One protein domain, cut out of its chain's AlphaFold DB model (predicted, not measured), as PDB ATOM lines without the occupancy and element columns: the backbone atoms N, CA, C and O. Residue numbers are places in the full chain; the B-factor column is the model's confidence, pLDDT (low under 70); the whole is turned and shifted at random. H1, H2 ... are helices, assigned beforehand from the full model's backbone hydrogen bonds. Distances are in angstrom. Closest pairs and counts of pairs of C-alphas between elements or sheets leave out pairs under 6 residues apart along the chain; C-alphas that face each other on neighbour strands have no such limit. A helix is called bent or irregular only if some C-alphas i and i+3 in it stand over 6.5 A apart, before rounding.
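This is residues 226 to 291 and 315 to 378 of the 547 residues of an uncharacterized protein of Dimargaris cristalligena (UniProt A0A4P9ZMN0). The model is a flat slab of nearly aligned helices: the long H5 runs through its middle, H2 and H3 pack on one side of H5, and H6 and H7 pack on the other. H1 makes the edge beyond H2 and H3, H7 makes the opposite edge, and the short H4 meets H5 at a corner, near residues 316 to 320 of H5. The printed part has 130 residues with seven named helices, H1 to H7 in order along the chain, and no named strand; the class is all helix. The whole is compact, with a radius of gyration of the C-alphas of 15.3 A and spans of 48 by 45 by 18 A.

H1, residues 229 to 239, begins at C-alpha 229 (210.792, 211.173, 172.427) and is 15.5 A long. H2, residues 249 to 261, measures 18.2 A, and H3, residues 265 to 278, measures 19.7 A. H4 is residues 281 to 288, 10.3 A. After the cut, H5, residues 316 to 337, begins at (208.046, 197.880, 145.051) and is 30.9 A long; it is irregular, but only just, with C-alphas 332 and 335 6.8 A apart. H6, residues 341 to 350, is 14.6 A. H7, residues 356 to 378, is 33.0 A and ends at (239.589, 224.180, 161.799).

H5 is the hub, touching five helices. H2, H3, H5, H6 and H7 form an up and down bundle, each running against the one before it in the chain. H5 touches H2 the same way at a shallow tilt of 17 degrees; their closest C-alphas, Gly 249 and Thr 322, are 5.8 A apart. H3 touches H5 opposite ways at 31 degrees, closest at the C-alphas of Leu 265 and Val 334, 6.0 A. H2 and H3 are a hairpin, closest at the C-alphas of Val 256 and Ala 268, 5.1 A. H1 and H3 only just touch, with 3 pairs of C-alphas within 8 A; the closest are Asp 230 and Thr 267, 7.2 A. H4 is about perpendicular to H5, at 86 degrees, and touches its residues 316 to 320 alone, closest at the C-alphas of Leu 287 and Tyr 320, 6.2 A. H5 and H6 are a hairpin, with H5 touching by residues 331 to 336 alone; the closest C-alphas, Leu 331 and Ala 344, are 5.5 A apart. H6 and H7, also a hairpin, stand at 5 degrees, closest at the C-alphas of Val 348 and Lys 359, 6.1 A. Residues 328 to 336 of H5 touch residues 362 to 370 of H7, closest at the C-alphas of Leu 332 and Leu 366, 6.7 A. H2 and H7 are apart. Every O i to N i+4 pair is within hydrogen-bond range in H1, H2, H3, H4, H6 and H7, and 15 of 18 are in H5.

The C-alphas farthest apart, Gly 241 and Gln 378, are 48.4 A apart. Residues 292 to 314 are not printed, and C-alphas 291 and 315 are 13.7 A apart across the cut. Of the links printed whole, H1 to H2 is short and the others are tight. Mean pLDDT of the printed part is 95.3, and no printed residue is under 70.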
ATOM      1  N   PRO A 226     203.638 213.442 175.132       73.62
ATOM      2  CA  PRO A 226     204.813 212.684 175.537       73.62
ATOM      3  C   PRO A 226     205.961 213.635 175.890       73.62
ATOM      4  O   PRO A 226     206.346 214.488 175.090       73.62
ATOM      5  N   HIS A 227     206.487 213.506 177.111       79.81
ATOM      6  CA  HIS A 227     207.590 214.337 177.607       79.81
ATOM      7  C   HIS A 227     208.955 213.849 177.107       79.81
ATOM      8  O   HIS A 227     209.915 214.621 177.070       79.81
ATOM      9  N   HIS A 228     209.035 212.584 176.689       92.19
ATOM     10  CA  HIS A 228     210.226 211.976 176.116       92.19
ATOM     11  C   HIS A 228     209.942 211.504 174.692       92.19
ATOM     12  O   HIS A 228     208.859 211.013 174.389       92.19
ATOM     13  N   LEU A 229     210.925 211.651 173.804       93.19
ATOM     14  CA  LEU A 229     210.792 211.173 172.427       93.19
ATOM     15  C   LEU A 229     210.577 209.658 172.382       93.19
ATOM     16  O   LEU A 229     209.827 209.192 171.534       93.19
ATOM     17  N   ASP A 230     211.173 208.907 173.308       93.88
ATOM     18  CA  ASP A 230     211.011 207.452 173.387       93.88
ATOM     19  C   ASP A 230     209.540 207.050 173.603       93.88
ATOM     20  O   ASP A 230     209.068 206.126 172.947       93.88
ATOM     21  N   ASP A 231     208.769 207.832 174.374       94.25
ATOM     22  CA  ASP A 231     207.321 207.626 174.540       94.25
ATOM     23  C   ASP A 231     206.576 207.726 173.195       94.25
ATOM     24  O   ASP A 231     205.569 207.052 172.989       94.25
ATOM     25  N   ILE A 232     207.051 208.568 172.265       94.06
ATOM     26  CA  ILE A 232     206.466 208.694 170.919       94.06
ATOM     27  C   ILE A 232     206.694 207.405 170.136       94.06
ATOM     28  O   ILE A 232     205.784 206.932 169.458       94.06
ATOM     29  N   TRP A 233     207.890 206.827 170.224       95.69
ATOM     30  CA  TRP A 233     208.195 205.568 169.555       95.69
ATOM     31  C   TRP A 233     207.426 204.397 170.152       95.69
ATOM     32  O   TRP A 233     206.866 203.601 169.403       95.69
ATOM     33  N   ASP A 234     207.311 204.332 171.475       95.38
ATOM     34  CA  ASP A 234     206.507 203.319 172.154       95.38
ATOM     35  C   ASP A 234     205.021 203.461 171.815       95.38
ATOM     36  O   ASP A 234     204.335 202.466 171.579       95.38
ATOM     37  N   LEU A 235     204.520 204.695 171.703       94.69
ATOM     38  CA  LEU A 235     203.162 204.972 171.243       94.69
ATOM     39  C   LEU A 235     202.962 204.535 169.785       94.69
ATOM     40  O   LEU A 235     201.943 203.918 169.466       94.69
ATOM     41  N   LEU A 236     203.936 204.808 168.910       94.94
ATOM     42  CA  LEU A 236     203.931 204.325 167.530       94.94
ATOM     43  C   LEU A 236     203.906 202.796 167.505       94.94
ATOM     44  O   LEU A 236     203.023 202.214 166.881       94.94
ATOM     45  N   LEU A 237     204.784 202.127 168.247       95.25
ATOM     46  CA  LEU A 237     204.781 200.673 168.346       95.25
ATOM     47  C   LEU A 237     203.433 200.155 168.841       95.25
ATOM     48  O   LEU A 237     202.838 199.312 168.177       95.25
ATOM     49  N   ALA A 238     202.900 200.694 169.938       94.75
ATOM     50  CA  ALA A 238     201.607 200.294 170.483       94.75
ATOM     51  C   ALA A 238     200.475 200.432 169.449       94.75
ATOM     52  O   ALA A 238     199.633 199.541 169.327       94.75
ATOM     53  N   SER A 239     200.485 201.508 168.659       92.94
ATOM     54  CA  SER A 239     199.480 201.756 167.620       92.94
ATOM     55  C   SER A 239     199.586 200.821 166.406       92.94
ATOM     56  O   SER A 239     198.564 200.499 165.801       92.94
ATOM     57  N   TYR A 240     200.786 200.318 166.099       94.44
ATOM     58  CA  TYR A 240     201.049 199.341 165.034       94.44
ATOM     59  C   TYR A 240     201.204 197.907 165.579       94.44
ATOM     60  O   TYR A 240     201.914 197.078 165.011       94.44
ATOM     61  N   GLY A 241     200.540 197.587 166.695       94.00
ATOM     62  CA  GLY A 241     200.491 196.221 167.230       94.00
ATOM     63  C   GLY A 241     201.817 195.708 167.802       94.00
ATOM     64  O   GLY A 241     202.045 194.505 167.834       94.00
ATOM     65  N   SER A 242     202.689 196.608 168.257       93.75
ATOM     66  CA  SER A 242     204.050 196.350 168.762       93.75
ATOM     67  C   SER A 242     205.010 195.729 167.739       93.75
ATOM     68  O   SER A 242     206.071 195.227 168.105       93.75
ATOM     69  N   CYS A 243     204.665 195.779 166.450       92.12
ATOM     70  CA  CYS A 243     205.473 195.235 165.366       92.12
ATOM     71  C   CYS A 243     206.130 196.365 164.572       92.12
ATOM     72  O   CYS A 243     205.451 197.125 163.885       92.12
ATOM     73  N   VAL A 244     207.462 196.437 164.602       94.50
ATOM     74  CA  VAL A 244     208.207 197.521 163.939       94.50
ATOM     75  C   VAL A 244     207.994 197.536 162.416       94.50
ATOM     76  O   VAL A 244     207.854 198.603 161.826       94.50
ATOM     77  N   HIS A 245     207.898 196.368 161.769       91.69
ATOM     78  CA  HIS A 245     207.668 196.275 160.318       91.69
ATOM     79  C   HIS A 245     206.298 196.760 159.857       91.69
ATOM     80  O   HIS A 245     206.118 197.010 158.666       91.69
ATOM     81  N   LEU A 246     205.323 196.845 160.762       92.44
ATOM     82  CA  LEU A 246     204.002 197.363 160.421       92.44
ATOM     83  C   LEU A 246     203.994 198.890 160.365       92.44
ATOM     84  O   LEU A 246     203.042 199.457 159.835       92.44
ATOM     85  N   ILE A 247     205.044 199.548 160.872       95.31
ATOM     86  CA  ILE A 247     205.165 201.001 160.835       95.31
ATOM     87  C   ILE A 247     205.519 201.428 159.400       95.31
ATOM     88  O   ILE A 247     206.593 201.073 158.896       95.31
ATOM     89  N   PRO A 248     204.659 202.225 158.738       94.88
ATOM     90  CA  PRO A 248     204.960 202.810 157.442       94.88
ATOM     91  C   PRO A 248     206.257 203.608 157.512       94.88
ATOM     92  O   PRO A 248     206.428 204.440 158.405       94.88
ATOM     93  N   GLY A 249     207.173 203.400 156.569       95.06
ATOM     94  CA  GLY A 249     208.451 204.107 156.620       95.06
ATOM     95  C   GLY A 249     208.302 205.636 156.509       95.06
ATOM     96  O   GLY A 249     209.134 206.362 157.031       95.06
ATOM     97  N   GLU A 250     207.206 206.157 155.950       95.50
ATOM     98  CA  GLU A 250     206.883 207.592 155.945       95.50
ATOM     99  C   GLU A 250     206.645 208.137 157.361       95.50
ATOM    100  O   GLU A 250     207.042 209.257 157.683       95.50
ATOM    101  N   VAL A 251     206.035 207.326 158.231       96.00
ATOM    102  CA  VAL A 251     205.843 207.659 159.649       96.00
ATOM    103  C   VAL A 251     207.187 207.631 160.372       96.00
ATOM    104  O   VAL A 251     207.464 208.518 161.178       96.00
ATOM    105  N   VAL A 252     208.061 206.677 160.031       97.06
ATOM    106  CA  VAL A 252     209.434 206.622 160.557       97.06
ATOM    107  C   VAL A 252     210.238 207.847 160.130       97.06
ATOM    108  O   VAL A 252     210.883 208.464 160.970       97.06
ATOM    109  N   VAL A 253     210.153 208.262 158.864       97.12
ATOM    110  CA  VAL A 253     210.783 209.493 158.356       97.12
ATOM    111  C   VAL A 253     210.326 210.709 159.165       97.12
ATOM    112  O   VAL A 253     211.163 211.481 159.634       97.12
ATOM    113  N   ALA A 254     209.017 210.868 159.384       96.44
ATOM    114  CA  ALA A 254     208.478 211.975 160.170       96.44
ATOM    115  C   ALA A 254     208.966 211.950 161.631       96.44
ATOM    116  O   ALA A 254     209.381 212.983 162.160       96.44
ATOM    117  N   ALA A 255     208.976 210.774 162.265       96.25
ATOM    118  CA  ALA A 255     209.473 210.601 163.628       96.25
ATOM    119  C   ALA A 255     210.973 210.934 163.728       96.25
ATOM    120  O   ALA A 255     211.392 211.701 164.592       96.25
ATOM    121  N   VAL A 256     211.791 210.438 162.800       97.44
ATOM    122  CA  VAL A 256     213.229 210.733 162.738       97.44
ATOM    123  C   VAL A 256     213.480 212.228 162.554       97.44
ATOM    124  O   VAL A 256     214.337 212.790 163.236       97.44
ATOM    125  N   LEU A 257     212.734 212.897 161.671       96.75
ATOM    126  CA  LEU A 257     212.843 214.344 161.477       96.75
ATOM    127  C   LEU A 257     212.495 215.117 162.756       96.75
ATOM    128  O   LEU A 257     213.198 216.070 163.096       96.75
ATOM    129  N   LEU A 258     211.479 214.673 163.500       95.12
ATOM    130  CA  LEU A 258     211.159 215.227 164.814       95.12
ATOM    131  C   LEU A 258     212.330 215.045 165.790       95.12
ATOM    132  O   LEU A 258     212.787 216.012 166.396       95.12
ATOM    133  N   ALA A 259     212.876 213.833 165.906       96.06
ATOM    134  CA  ALA A 259     214.010 213.565 166.788       96.06
ATOM    135  C   ALA A 259     215.254 214.395 166.410       96.06
ATOM    136  O   ALA A 259     215.963 214.899 167.284       96.06
ATOM    137  N   LEU A 260     215.492 214.610 165.111       96.06
ATOM    138  CA  LEU A 260     216.552 215.486 164.607       96.06
ATOM    139  C   LEU A 260     216.333 216.961 164.978       96.06
ATOM    140  O   LEU A 260     217.319 217.651 165.255       96.06
ATOM    141  N   GLN A 261     215.082 217.433 164.991       95.69
ATOM    142  CA  GLN A 261     214.706 218.792 165.401       95.69
ATOM    143  C   GLN A 261     214.978 219.027 166.893       95.69
ATOM    144  O   GLN A 261     215.478 220.083 167.272       95.69
ATOM    145  N   TYR A 262     214.733 218.016 167.728       95.31
ATOM    146  CA  TYR A 262     215.040 218.034 169.164       95.31
ATOM    147  C   TYR A 262     216.494 217.656 169.495       95.31
ATOM    148  O   TYR A 262     216.837 217.469 170.659       95.31
ATOM    149  N   HIS A 263     217.371 217.537 168.490       95.50
ATOM    150  CA  HIS A 263     218.776 217.144 168.652       95.50
ATOM    151  C   HIS A 263     219.000 215.777 169.342       95.50
ATOM    152  O   HIS A 263     220.106 215.490 169.805       95.50
ATOM    153  N   ALA A 264     218.003 214.892 169.350       96.81
ATOM    154  CA  ALA A 264     218.077 213.560 169.950       96.81
ATOM    155  C   ALA A 264     218.620 212.520 168.954       96.81
ATOM    156  O   ALA A 264     217.928 211.603 168.511       96.81
ATOM    157  N   LEU A 265     219.889 212.680 168.576       97.12
ATOM    158  CA  LEU A 265     220.528 211.884 167.517       97.12
ATOM    159  C   LEU A 265     220.580 210.383 167.833       97.12
ATOM    160  O   LEU A 265     220.408 209.562 166.938       97.12
ATOM    161  N   THR A 266     220.804 210.020 169.097       96.94
ATOM    162  CA  THR A 266     220.863 208.617 169.535       96.94
ATOM    163  C   THR A 266     219.513 207.927 169.408       96.94
ATOM    164  O   THR A 266     219.459 206.789 168.956       96.94
ATOM    165  N   THR A 267     218.440 208.633 169.758       96.81
ATOM    166  CA  THR A 267     217.061 208.160 169.628       96.81
ATOM    167  C   THR A 267     216.698 207.986 168.153       96.81
ATOM    168  O   THR A 267     216.242 206.919 167.757       96.81
ATOM    169  N   ALA A 268     217.024 208.972 167.307       97.56
ATOM    170  CA  ALA A 268     216.828 208.873 165.859       97.56
ATOM    171  C   ALA A 268     217.572 207.672 165.239       97.56
ATOM    172  O   ALA A 268     216.987 206.932 164.451       97.56
ATOM    173  N   SER A 269     218.840 207.455 165.616       97.62
ATOM    174  CA  SER A 269     219.633 206.287 165.189       97.62
ATOM    175  C   SER A 269     218.962 204.981 165.608       97.62
ATOM    176  O   SER A 269     218.772 204.097 164.780       97.62
ATOM    177  N   GLY A 270     218.539 204.894 166.874       97.56
ATOM    178  CA  GLY A 270     217.881 203.711 167.423       97.56
ATOM    179  C   GLY A 270     216.575 203.368 166.707       97.56
ATOM    180  O   GLY A 270     216.330 202.199 166.431       97.56
ATOM    181  N   TRP A 271     215.762 204.363 166.343       97.62
ATOM    182  CA  TRP A 271     214.513 204.136 165.604       97.62
ATOM    183  C   TRP A 271     214.753 203.636 164.183       97.62
ATOM    184  O   TRP A 271     214.067 202.723 163.729       97.62
ATOM    185  N   ILE A 272     215.747 204.195 163.493       97.94
ATOM    186  CA  ILE A 272     216.126 203.753 162.148       97.94
ATOM    187  C   ILE A 272     216.670 202.320 162.186       97.94
ATOM    188  O   ILE A 272     216.264 201.485 161.382       97.94
ATOM    189  N   GLU A 273     217.551 202.010 163.138       97.50
ATOM    190  CA  GLU A 273     218.121 200.669 163.321       97.50
ATOM    191  C   GLU A 273     217.051 199.642 163.718       97.50
ATOM    192  O   GLU A 273     217.019 198.532 163.179       97.50
ATOM    193  N   ALA A 274     216.125 200.018 164.607       97.00
ATOM    194  CA  ALA A 274     214.966 199.201 164.953       97.00
ATOM    195  C   ALA A 274     214.083 198.946 163.725       97.00
ATOM    196  O   ALA A 274     213.637 197.823 163.509       97.00
ATOM    197  N   TRP A 275     213.861 199.962 162.887       97.38
ATOM    198  CA  TRP A 275     213.078 199.810 161.665       97.38
ATOM    199  C   TRP A 275     213.751 198.889 160.649       97.38
ATOM    200  O   TRP A 275     213.115 197.941 160.195       97.38
ATOM    201  N   TYR A 276     215.043 199.085 160.360       97.19
ATOM    202  CA  TYR A 276     215.793 198.202 159.459       97.19
ATOM    203  C   TYR A 276     215.828 196.756 159.952       97.19
ATOM    204  O   TYR A 276     215.638 195.842 159.156       97.19
ATOM    205  N   SER A 277     216.049 196.541 161.252       96.12
ATOM    206  CA  SER A 277     216.040 195.196 161.846       96.12
ATOM    207  C   SER A 277     214.644 194.577 161.916       96.12
ATOM    208  O   SER A 277     214.518 193.356 161.989       96.12
ATOM    209  N   GLY A 278     213.601 195.406 161.881       95.88
ATOM    210  CA  GLY A 278     212.218 194.969 161.832       95.88
ATOM    211  C   GLY A 278     211.770 194.492 160.455       95.88
ATOM    212  O   GLY A 278     210.827 193.708 160.408       95.88
ATOM    213  N   LEU A 279     212.400 194.945 159.361       95.81
ATOM    214  CA  LEU A 279     211.942 194.686 157.992       95.81
ATOM    215  C   LEU A 279     211.809 193.178 157.694       95.81
ATOM    216  O   LEU A 279     212.756 192.430 157.930       95.81
ATOM    217  N   PRO A 280     210.670 192.715 157.141       93.81
ATOM    218  CA  PRO A 280     210.500 191.311 156.788       93.81
ATOM    219  C   PRO A 280     211.417 190.907 155.626       93.81
ATOM    220  O   PRO A 280     211.495 191.633 154.634       93.81
ATOM    221  N   ASP A 281     211.987 189.702 155.686       94.38
ATOM    222  CA  ASP A 281     212.765 189.088 154.596       94.38
ATOM    223  C   ASP A 281     212.125 189.232 153.197       94.38
ATOM    224  O   ASP A 281     212.815 189.695 152.294       94.38
ATOM    225  N   PRO A 282     210.814 188.979 152.971       92.75
ATOM    226  CA  PRO A 282     210.230 189.142 151.634       92.75
ATOM    227  C   PRO A 282     210.228 190.592 151.128       92.75
ATOM    228  O   PRO A 282     210.193 190.821 149.922       92.75
ATOM    229  N   VAL A 283     210.241 191.584 152.027       92.19
ATOM    230  CA  VAL A 283     210.383 192.997 151.645       92.19
ATOM    231  C   VAL A 283     211.827 193.277 151.242       92.19
ATOM    232  O   VAL A 283     212.044 193.977 150.256       92.19
ATOM    233  N   LEU A 284     212.803 192.711 151.956       94.06
ATOM    234  CA  LEU A 284     214.220 192.814 151.600       94.06
ATOM    235  C   LEU A 284     214.506 192.143 150.250       94.06
ATOM    236  O   LEU A 284     215.114 192.774 149.392       94.06
ATOM    237  N   ASP A 285     213.966 190.947 150.009       93.62
ATOM    238  CA  ASP A 285     214.071 190.244 148.724       93.62
ATOM    239  C   ASP A 285     213.430 191.055 147.581       93.62
ATOM    240  O   ASP A 285     213.980 191.177 146.485       93.62
ATOM    241  N   LEU A 286     212.263 191.662 147.835       92.25
ATOM    242  CA  LEU A 286     211.590 192.535 146.871       92.25
ATOM    243  C   LEU A 286     212.430 193.780 146.554       92.25
ATOM    244  O   LEU A 286     212.470 194.228 145.404       92.25
ATOM    245  N   LEU A 287     213.090 194.346 147.559       93.56
ATOM    246  CA  LEU A 287     213.962 195.503 147.416       93.56
ATOM    247  C   LEU A 287     215.249 195.158 146.647       93.56
ATOM    248  O   LEU A 287     215.601 195.894 145.727       93.56
ATOM    249  N   GLU A 288     215.881 194.026 146.965       93.38
ATOM    250  CA  GLU A 288     217.119 193.527 146.344       93.38
ATOM    251  C   GLU A 288     216.908 192.995 144.922       93.38
ATOM    252  O   GLU A 288     217.841 192.983 144.126       93.38
ATOM    253  N   SER A 289     215.689 192.570 144.568       90.25
ATOM    254  CA  SER A 289     215.413 192.007 143.243       90.25
ATOM    255  C   SER A 289     215.650 193.030 142.120       90.25
ATOM    256  O   SER A 289     214.747 193.738 141.695       90.25
ATOM    257  N   ASP A 290     216.865 193.069 141.577       72.06
ATOM    258  CA  ASP A 290     217.373 193.933 140.494       72.06
ATOM    259  C   ASP A 290     216.618 193.848 139.155       72.06
ATOM    260  O   ASP A 290     217.052 194.396 138.137       72.06
ATOM    261  N   LEU A 291     215.466 193.170 139.140       72.19
ATOM    262  CA  LEU A 291     214.555 193.125 138.014       72.19
ATOM    263  C   LEU A 291     214.372 194.548 137.487       72.19
ATOM    264  O   LEU A 291     213.920 195.422 138.246       72.19
ATOM    265  N   THR A 315     203.509 199.293 146.191       86.06
ATOM    266  CA  THR A 315     204.356 198.948 145.056       86.06
ATOM    267  C   THR A 315     205.810 198.828 145.513       86.06
ATOM    268  O   THR A 315     206.259 199.517 146.427       86.06
ATOM    269  N   ARG A 316     206.589 197.971 144.845       87.56
ATOM    270  CA  ARG A 316     208.046 197.880 145.051       87.56
ATOM    271  C   ARG A 316     208.719 199.257 145.023       87.56
ATOM    272  O   ARG A 316     209.612 199.529 145.818       87.56
ATOM    273  N   ARG A 317     208.264 200.128 144.115       88.56
ATOM    274  CA  ARG A 317     208.762 201.499 143.970       88.56
ATOM    275  C   ARG A 317     208.549 202.319 145.242       88.56
ATOM    276  O   ARG A 317     209.469 203.013 145.645       88.56
ATOM    277  N   GLU A 318     207.380 202.230 145.872       90.44
ATOM    278  CA  GLU A 318     207.100 202.948 147.123       90.44
ATOM    279  C   GLU A 318     208.035 202.496 148.244       90.44
ATOM    280  O   GLU A 318     208.691 203.335 148.856       90.44
ATOM    281  N   TRP A 319     208.177 201.181 148.447       92.75
ATOM    282  CA  TRP A 319     209.110 200.634 149.438       92.75
ATOM    283  C   TRP A 319     210.543 201.107 149.205       92.75
ATOM    284  O   TRP A 319     211.210 201.526 150.149       92.75
ATOM    285  N   TYR A 320     210.997 201.072 147.950       94.44
ATOM    286  CA  TYR A 320     212.335 201.519 147.585       94.44
ATOM    287  C   TYR A 320     212.528 203.014 147.865       94.44
ATOM    288  O   TYR A 320     213.507 203.386 148.504       94.44
ATOM    289  N   CYS A 321     211.580 203.869 147.468       94.50
ATOM    290  CA  CYS A 321     211.654 205.308 147.724       94.50
ATOM    291  C   CYS A 321     211.720 205.623 149.223       94.50
ATOM    292  O   CYS A 321     212.530 206.446 149.645       94.50
ATOM    293  N   THR A 322     210.903 204.962 150.045       94.94
ATOM    294  CA  THR A 322     210.922 205.177 151.495       94.94
ATOM    295  C   THR A 322     212.217 204.667 152.129       94.94
ATOM    296  O   THR A 322     212.797 205.343 152.977       94.94
ATOM    297  N   TYR A 323     212.712 203.503 151.699       97.12
ATOM    298  CA  TYR A 323     213.990 202.961 152.159       97.12
ATOM    299  C   TYR A 323     215.161 203.886 151.798       97.12
ATOM    300  O   TYR A 323     216.039 204.130 152.629       97.12
ATOM    301  N   GLU A 324     215.172 204.433 150.581       96.81
ATOM    302  CA  GLU A 324     216.171 205.398 150.120       96.81
ATOM    303  C   GLU A 324     216.129 206.687 150.955       96.81
ATOM    304  O   GLU A 324     217.176 207.139 151.413       96.81
ATOM    305  N   GLN A 325     214.937 207.214 151.257       97.62
ATOM    306  CA  GLN A 325     214.761 208.390 152.123       97.62
ATOM    307  C   GLN A 325     215.263 208.159 153.554       97.62
ATOM    308  O   GLN A 325     215.951 209.012 154.121       97.62
ATOM    309  N   ILE A 326     214.950 207.007 154.152       97.75
ATOM    310  CA  ILE A 326     215.443 206.655 155.493       97.75
ATOM    311  C   ILE A 326     216.969 206.493 155.467       97.75
ATOM    312  O   ILE A 326     217.654 206.987 156.364       97.75
ATOM    313  N   SER A 327     217.510 205.886 154.405       98.19
ATOM    314  CA  SER A 327     218.956 205.732 154.211       98.19
ATOM    315  C   SER A 327     219.650 207.088 154.080       98.19
ATOM    316  O   SER A 327     220.689 207.309 154.700       98.19
ATOM    317  N   GLU A 328     219.065 208.023 153.327       98.06
ATOM    318  CA  GLU A 328     219.561 209.393 153.188       98.06
ATOM    319  C   GLU A 328     219.598 210.113 154.543       98.06
ATOM    320  O   GLU A 328     220.629 210.679 154.916       98.06
ATOM    321  N   LEU A 329     218.510 210.043 155.319       98.12
ATOM    322  CA  LEU A 329     218.450 210.629 156.660       98.12
ATOM    323  C   LEU A 329     219.514 210.041 157.588       98.12
ATOM    324  O   LEU A 329     220.226 210.783 158.273       98.12
ATOM    325  N   TYR A 330     219.663 208.719 157.587       98.44
ATOM    326  CA  TYR A 330     220.635 208.042 158.433       98.44
ATOM    327  C   TYR A 330     222.072 208.439 158.077       98.44
ATOM    328  O   TYR A 330     222.840 208.889 158.935       98.44
ATOM    329  N   LEU A 331     222.412 208.349 156.789       98.44
ATOM    330  CA  LEU A 331     223.762 208.561 156.278       98.44
ATOM    331  C   LEU A 331     224.184 210.025 156.266       98.44
ATOM    332  O   LEU A 331     225.327 210.325 156.603       98.44
ATOM    333  N   LEU A 332     223.306 210.943 155.857       98.19
ATOM    334  CA  LEU A 332     223.677 212.345 155.645       98.19
ATOM    335  C   LEU A 332     223.368 213.242 156.847       98.19
ATOM    336  O   LEU A 332     223.996 214.295 156.986       98.19
ATOM    337  N   HIS A 333     222.452 212.838 157.733       97.44
ATOM    338  CA  HIS A 333     222.014 213.683 158.847       97.44
ATOM    339  C   HIS A 333     222.347 213.101 160.220       97.44
ATOM    340  O   HIS A 333     222.910 213.822 161.047       97.44
ATOM    341  N   VAL A 334     222.039 211.829 160.479       98.19
ATOM    342  CA  VAL A 334     222.218 211.226 161.813       98.19
ATOM    343  C   VAL A 334     223.695 210.921 162.088       98.19
ATOM    344  O   VAL A 334     224.299 211.536 162.973       98.19
ATOM    345  N   LEU A 335     224.312 210.037 161.296       98.19
ATOM    346  CA  LEU A 335     225.683 209.564 161.540       98.19
ATOM    347  C   LEU A 335     226.746 210.680 161.503       98.19
ATOM    348  O   LEU A 335     227.600 210.713 162.398       98.19
ATOM    349  N   PRO A 336     226.707 211.647 160.560       98.06
ATOM    350  CA  PRO A 336     227.662 212.752 160.526       98.06
ATOM    351  C   PRO A 336     227.606 213.631 161.773       98.06
ATOM    352  O   PRO A 336     228.647 214.017 162.304       98.06
ATOM    353  N   ARG A 337     226.398 213.917 162.283       97.31
ATOM    354  CA  ARG A 337     226.219 214.705 163.512       97.31
ATOM    355  C   ARG A 337     226.698 213.954 164.757       97.31
ATOM    356  O   ARG A 337     227.120 214.588 165.717       97.31
ATOM    357  N   MET A 338     226.698 212.622 164.718       97.62
ATOM    358  CA  MET A 338     227.286 211.763 165.752       97.62
ATOM    359  C   MET A 338     228.799 211.535 165.578       97.62
ATOM    360  O   MET A 338     229.396 210.804 166.364       97.62
ATOM    361  N   ASN A 339     229.438 212.148 164.573       97.69
ATOM    362  CA  ASN A 339     230.835 211.914 164.182       97.69
ATOM    363  C   ASN A 339     231.161 210.455 163.795       97.69
ATOM    364  O   ASN A 339     232.322 210.051 163.831       97.69
ATOM    365  N   GLN A 340     230.166 209.668 163.374       97.94
ATOM    366  CA  GLN A 340     230.325 208.257 162.998       97.94
ATOM    367  C   GLN A 340     230.522 208.075 161.483       97.94
ATOM    368  O   GLN A 340     229.786 207.359 160.807       97.94
ATOM    369  N   TRP A 341     231.538 208.737 160.928       97.88
ATOM    370  CA  TRP A 341     231.811 208.743 159.484       97.88
ATOM    371  C   TRP A 341     232.170 207.362 158.927       97.88
ATOM    372  O   TRP A 341     231.730 207.001 157.838       97.88
ATOM    373  N   SER A 342     232.945 206.581 159.683       97.69
ATOM    374  CA  SER A 342     233.330 205.220 159.300       97.69
ATOM    375  C   SER A 342     232.120 204.290 159.258       97.69
ATOM    376  O   SER A 342     231.974 203.536 158.303       97.69
ATOM    377  N   SER A 343     231.212 204.403 160.234       98.00
ATOM    378  CA  SER A 343     229.961 203.637 160.250       98.00
ATOM    379  C   SER A 343     229.095 203.949 159.032       98.00
ATOM    380  O   SER A 343     228.526 203.037 158.445       98.00
ATOM    381  N   ALA A 344     229.045 205.215 158.604       98.25
ATOM    382  CA  ALA A 344     228.305 205.609 157.406       98.25
ATOM    383  C   ALA A 344     228.893 204.992 156.126       98.25
ATOM    384  O   ALA A 344     228.143 204.521 155.277       98.25
ATOM    385  N   GLN A 345     230.225 204.955 155.991       98.00
ATOM    386  CA  GLN A 345     230.886 204.311 154.845       98.00
ATOM    387  C   GLN A 345     230.611 202.807 154.816       98.00
ATOM    388  O   GLN A 345     230.142 202.293 153.806       98.00
ATOM    389  N   VAL A 346     230.802 202.137 155.958       98.00
ATOM    390  CA  VAL A 346     230.496 200.713 156.124       98.00
ATOM    391  C   VAL A 346     229.035 200.444 155.757       98.00
ATOM    392  O   VAL A 346     228.764 199.567 154.947       98.00
ATOM    393  N   PHE A 347     228.083 201.228 156.266       97.88
ATOM    394  CA  PHE A 347     226.674 201.036 155.928       97.88
ATOM    395  C   PHE A 347     226.429 201.076 154.414       97.88
ATOM    396  O   PHE A 347     225.765 200.183 153.899       97.88
ATOM    397  N   VAL A 348     226.981 202.057 153.686       97.94
ATOM    398  CA  VAL A 348     226.803 202.157 152.224       97.94
ATOM    399  C   VAL A 348     227.419 200.964 151.488       97.94
ATOM    400  O   VAL A 348     226.790 200.429 150.574       97.94
ATOM    401  N   ASP A 349     228.613 200.535 151.897       97.81
ATOM    402  CA  ASP A 349     229.346 199.445 151.247       97.81
ATOM    403  C   ASP A 349     228.623 198.096 151.397       97.81
ATOM    404  O   ASP A 349     228.555 197.316 150.444       97.81
ATOM    405  N   TYR A 350     228.032 197.835 152.569       97.12
ATOM    406  CA  TYR A 350     227.327 196.580 152.864       97.12
ATOM    407  C   TYR A 350     225.846 196.575 152.449       97.12
ATOM    408  O   TYR A 350     225.224 195.511 152.430       97.12
ATOM    409  N   ASN A 351     225.252 197.724 152.114       96.56
ATOM    410  CA  ASN A 351     223.832 197.798 151.767       96.56
ATOM    411  C   ASN A 351     223.577 197.209 150.373       96.56
ATOM    412  O   ASN A 351     223.994 197.796 149.386       96.56
ATOM    413  N   GLN A 352     222.894 196.074 150.252       96.06
ATOM    414  CA  GLN A 352     222.626 195.455 148.938       96.06
ATOM    415  C   GLN A 352     221.413 196.064 148.221       96.06
ATOM    416  O   GLN A 352     221.347 196.028 147.001       96.06
ATOM    417  N   VAL A 353     220.506 196.694 148.970       95.88
ATOM    418  CA  VAL A 353     219.273 197.285 148.436       95.88
ATOM    419  C   VAL A 353     219.543 198.563 147.642       95.88
ATOM    420  O   VAL A 353     218.851 198.846 146.669       95.88
ATOM    421  N   LEU A 354     220.525 199.370 148.052       96.62
ATOM    422  CA  LEU A 354     220.826 200.625 147.363       96.62
ATOM    423  C   LEU A 354     221.479 200.368 146.002       96.62
ATOM    424  O   LEU A 354     222.507 199.694 145.912       96.62
ATOM    425  N   SER A 355     220.936 201.003 144.962       95.38
ATOM    426  CA  SER A 355     221.539 200.981 143.628       95.38
ATOM    427  C   SER A 355     222.968 201.544 143.637       95.38
ATOM    428  O   SER A 355     223.299 202.435 144.427       95.38
ATOM    429  N   SER A 356     223.824 201.065 142.730       95.75
ATOM    430  CA  SER A 356     225.217 201.531 142.623       95.75
ATOM    431  C   SER A 356     225.321 203.045 142.412       95.75
ATOM    432  O   SER A 356     226.172 203.689 143.021       95.75
ATOM    433  N   SER A 357     224.411 203.644 141.635       96.56
ATOM    434  CA  SER A 357     224.361 205.096 141.431       96.56
ATOM    435  C   SER A 357     223.999 205.850 142.715       96.56
ATOM    436  O   SER A 357     224.636 206.855 143.040       96.56
ATOM    437  N   THR A 358     223.022 205.356 143.483       96.31
ATOM    438  CA  THR A 358     222.663 205.931 144.790       96.31
ATOM    439  C   THR A 358     223.825 205.797 145.789       96.31
ATOM    440  O   THR A 358     224.137 206.748 146.510       96.31
ATOM    441  N   LYS A 359     224.537 204.661 145.801       97.94
ATOM    442  CA  LYS A 359     225.732 204.463 146.645       97.94
ATOM    443  C   LYS A 359     226.842 205.456 146.316       97.94
ATOM    444  O   LYS A 359     227.377 206.098 147.219       97.94
ATOM    445  N   GLU A 360     227.171 205.623 145.036       98.06
ATOM    446  CA  GLU A 360     228.172 206.596 144.584       98.06
ATOM    447  C   GLU A 360     227.792 208.027 144.985       98.06
ATOM    448  O   GLU A 360     228.635 208.784 145.485       98.06
ATOM    449  N   TYR A 361     226.508 208.375 144.849       98.12
ATOM    450  CA  TYR A 361     225.970 209.652 145.310       98.12
ATOM    451  C   TYR A 361     226.170 209.853 146.819       98.12
ATOM    452  O   TYR A 361     226.659 210.910 147.241       98.12
ATOM    453  N   PHE A 362     225.853 208.849 147.645       98.44
ATOM    454  CA  PHE A 362     226.039 208.933 149.094       98.44
ATOM    455  C   PHE A 362     227.514 209.009 149.487       98.44
ATOM    456  O   PHE A 362     227.872 209.872 150.290       98.44
ATOM    457  N   ILE A 363     228.397 208.211 148.882       98.31
ATOM    458  CA  ILE A 363     229.847 208.272 149.137       98.31
ATOM    459  C   ILE A 363     230.402 209.659 148.784       98.31
ATOM    460  O   ILE A 363     231.173 210.246 149.553       98.31
ATOM    461  N   GLY A 364     230.006 210.213 147.634       98.19
ATOM    462  CA  GLY A 364     230.398 211.557 147.217       98.19
ATOM    463  C   GLY A 364     229.906 212.635 148.186       98.19
ATOM    464  O   GLY A 364     230.675 213.514 148.594       98.19
ATOM    465  N   SER A 365     228.644 212.542 148.606       98.31
ATOM    466  CA  SER A 365     228.027 213.475 149.553       98.31
ATOM    467  C   SER A 365     228.648 213.389 150.950       98.31
ATOM    468  O   SER A 365     228.960 214.434 151.526       98.31
ATOM    469  N   LEU A 366     228.943 212.187 151.451       98.06
ATOM    470  CA  LEU A 366     229.650 211.957 152.715       98.06
ATOM    471  C   LEU A 366     231.047 212.585 152.702       98.06
ATOM    472  O   LEU A 366     231.382 213.352 153.604       98.06
ATOM    473  N   LYS A 367     231.845 212.351 151.649       98.19
ATOM    474  CA  LYS A 367     233.184 212.955 151.505       98.19
ATOM    475  C   LYS A 367     233.121 214.485 151.473       98.19
ATOM    476  O   LYS A 367     233.965 215.157 152.071       98.19
ATOM    477  N   ARG A 368     232.129 215.059 150.781       98.25
ATOM    478  CA  ARG A 368     231.908 216.516 150.736       98.25
ATOM    479  C   ARG A 368     231.547 217.063 152.118       98.25
ATOM    480  O   ARG A 368     232.113 218.076 152.537       98.25
ATOM    481  N   LEU A 369     230.645 216.390 152.828       97.88
ATOM    482  CA  LEU A 369     230.189 216.792 154.156       97.88
ATOM    483  C   LEU A 369     231.314 216.690 155.196       97.88
ATOM    484  O   LEU A 369     231.518 217.627 155.964       97.88
ATOM    485  N   GLU A 370     232.111 215.622 155.161       98.06
ATOM    486  CA  GLU A 370     233.259 215.424 156.051       98.06
ATOM    487  C   GLU A 370     234.315 216.526 155.867       98.06
ATOM    488  O   GLU A 370     234.801 217.108 156.841       98.06
ATOM    489  N   ARG A 371     234.649 216.873 154.614       98.25
ATOM    490  CA  ARG A 371     235.568 217.986 154.309       98.25
ATOM    491  C   ARG A 371     235.031 219.315 154.830       98.25
ATOM    492  O   ARG A 371     235.788 220.079 155.430       98.25
ATOM    493  N   SER A 372     233.737 219.576 154.635       97.62
ATOM    494  CA  SER A 372     233.070 220.776 155.151       97.62
ATOM    495  C   SER A 372     233.137 220.841 156.681       97.62
ATOM    496  O   SER A 372     233.537 221.861 157.245       97.62
ATOM    497  N   HIS A 373     232.857 219.724 157.358       97.31
ATOM    498  CA  HIS A 373     232.914 219.620 158.813       97.31
ATOM    499  C   HIS A 373     234.335 219.846 159.354       97.31
ATOM    500  O   HIS A 373     234.538 220.665 160.255       97.31
ATOM    501  N   LYS A 374     235.352 219.208 158.756       97.38
ATOM    502  CA  LYS A 374     236.766 219.422 159.111       97.38
ATOM    503  C   LYS A 374     237.190 220.879 158.903       97.38
ATOM    504  O   LYS A 374     237.845 221.454 159.774       97.38
ATOM    505  N   ALA A 375     236.778 221.506 157.801       98.06
ATOM    506  CA  ALA A 375     237.063 222.914 157.536       98.06
ATOM    507  C   ALA A 375     236.384 223.847 158.557       98.06
ATOM    508  O   ALA A 375     237.008 224.798 159.038       98.06
ATOM    509  N   ALA A 376     235.133 223.571 158.936       96.94
ATOM    510  CA  ALA A 376     234.415 224.325 159.961       96.94
ATOM    511  C   ALA A 376     235.089 224.202 161.338       96.94
ATOM    512  O   ALA A 376     235.336 225.217 161.996       96.94
ATOM    513  N   ALA A 377     235.484 222.989 161.733       96.56
ATOM    514  CA  ALA A 377     236.206 222.737 162.979       96.56
ATOM    515  C   ALA A 377     237.568 223.459 163.018       96.56
ATOM    516  O   ALA A 377     237.909 224.102 164.014       96.56
ATOM    517  N   GLN A 378     238.324 223.442 161.914       97.81
ATOM    518  CA  GLN A 378     239.589 224.180 161.799       97.81
ATOM    519  C   GLN A 378     239.390 225.697 161.927       97.81
ATOM    520  O   GLN A 378     240.149 226.370 162.633       97.81
TER     521      GLN A 378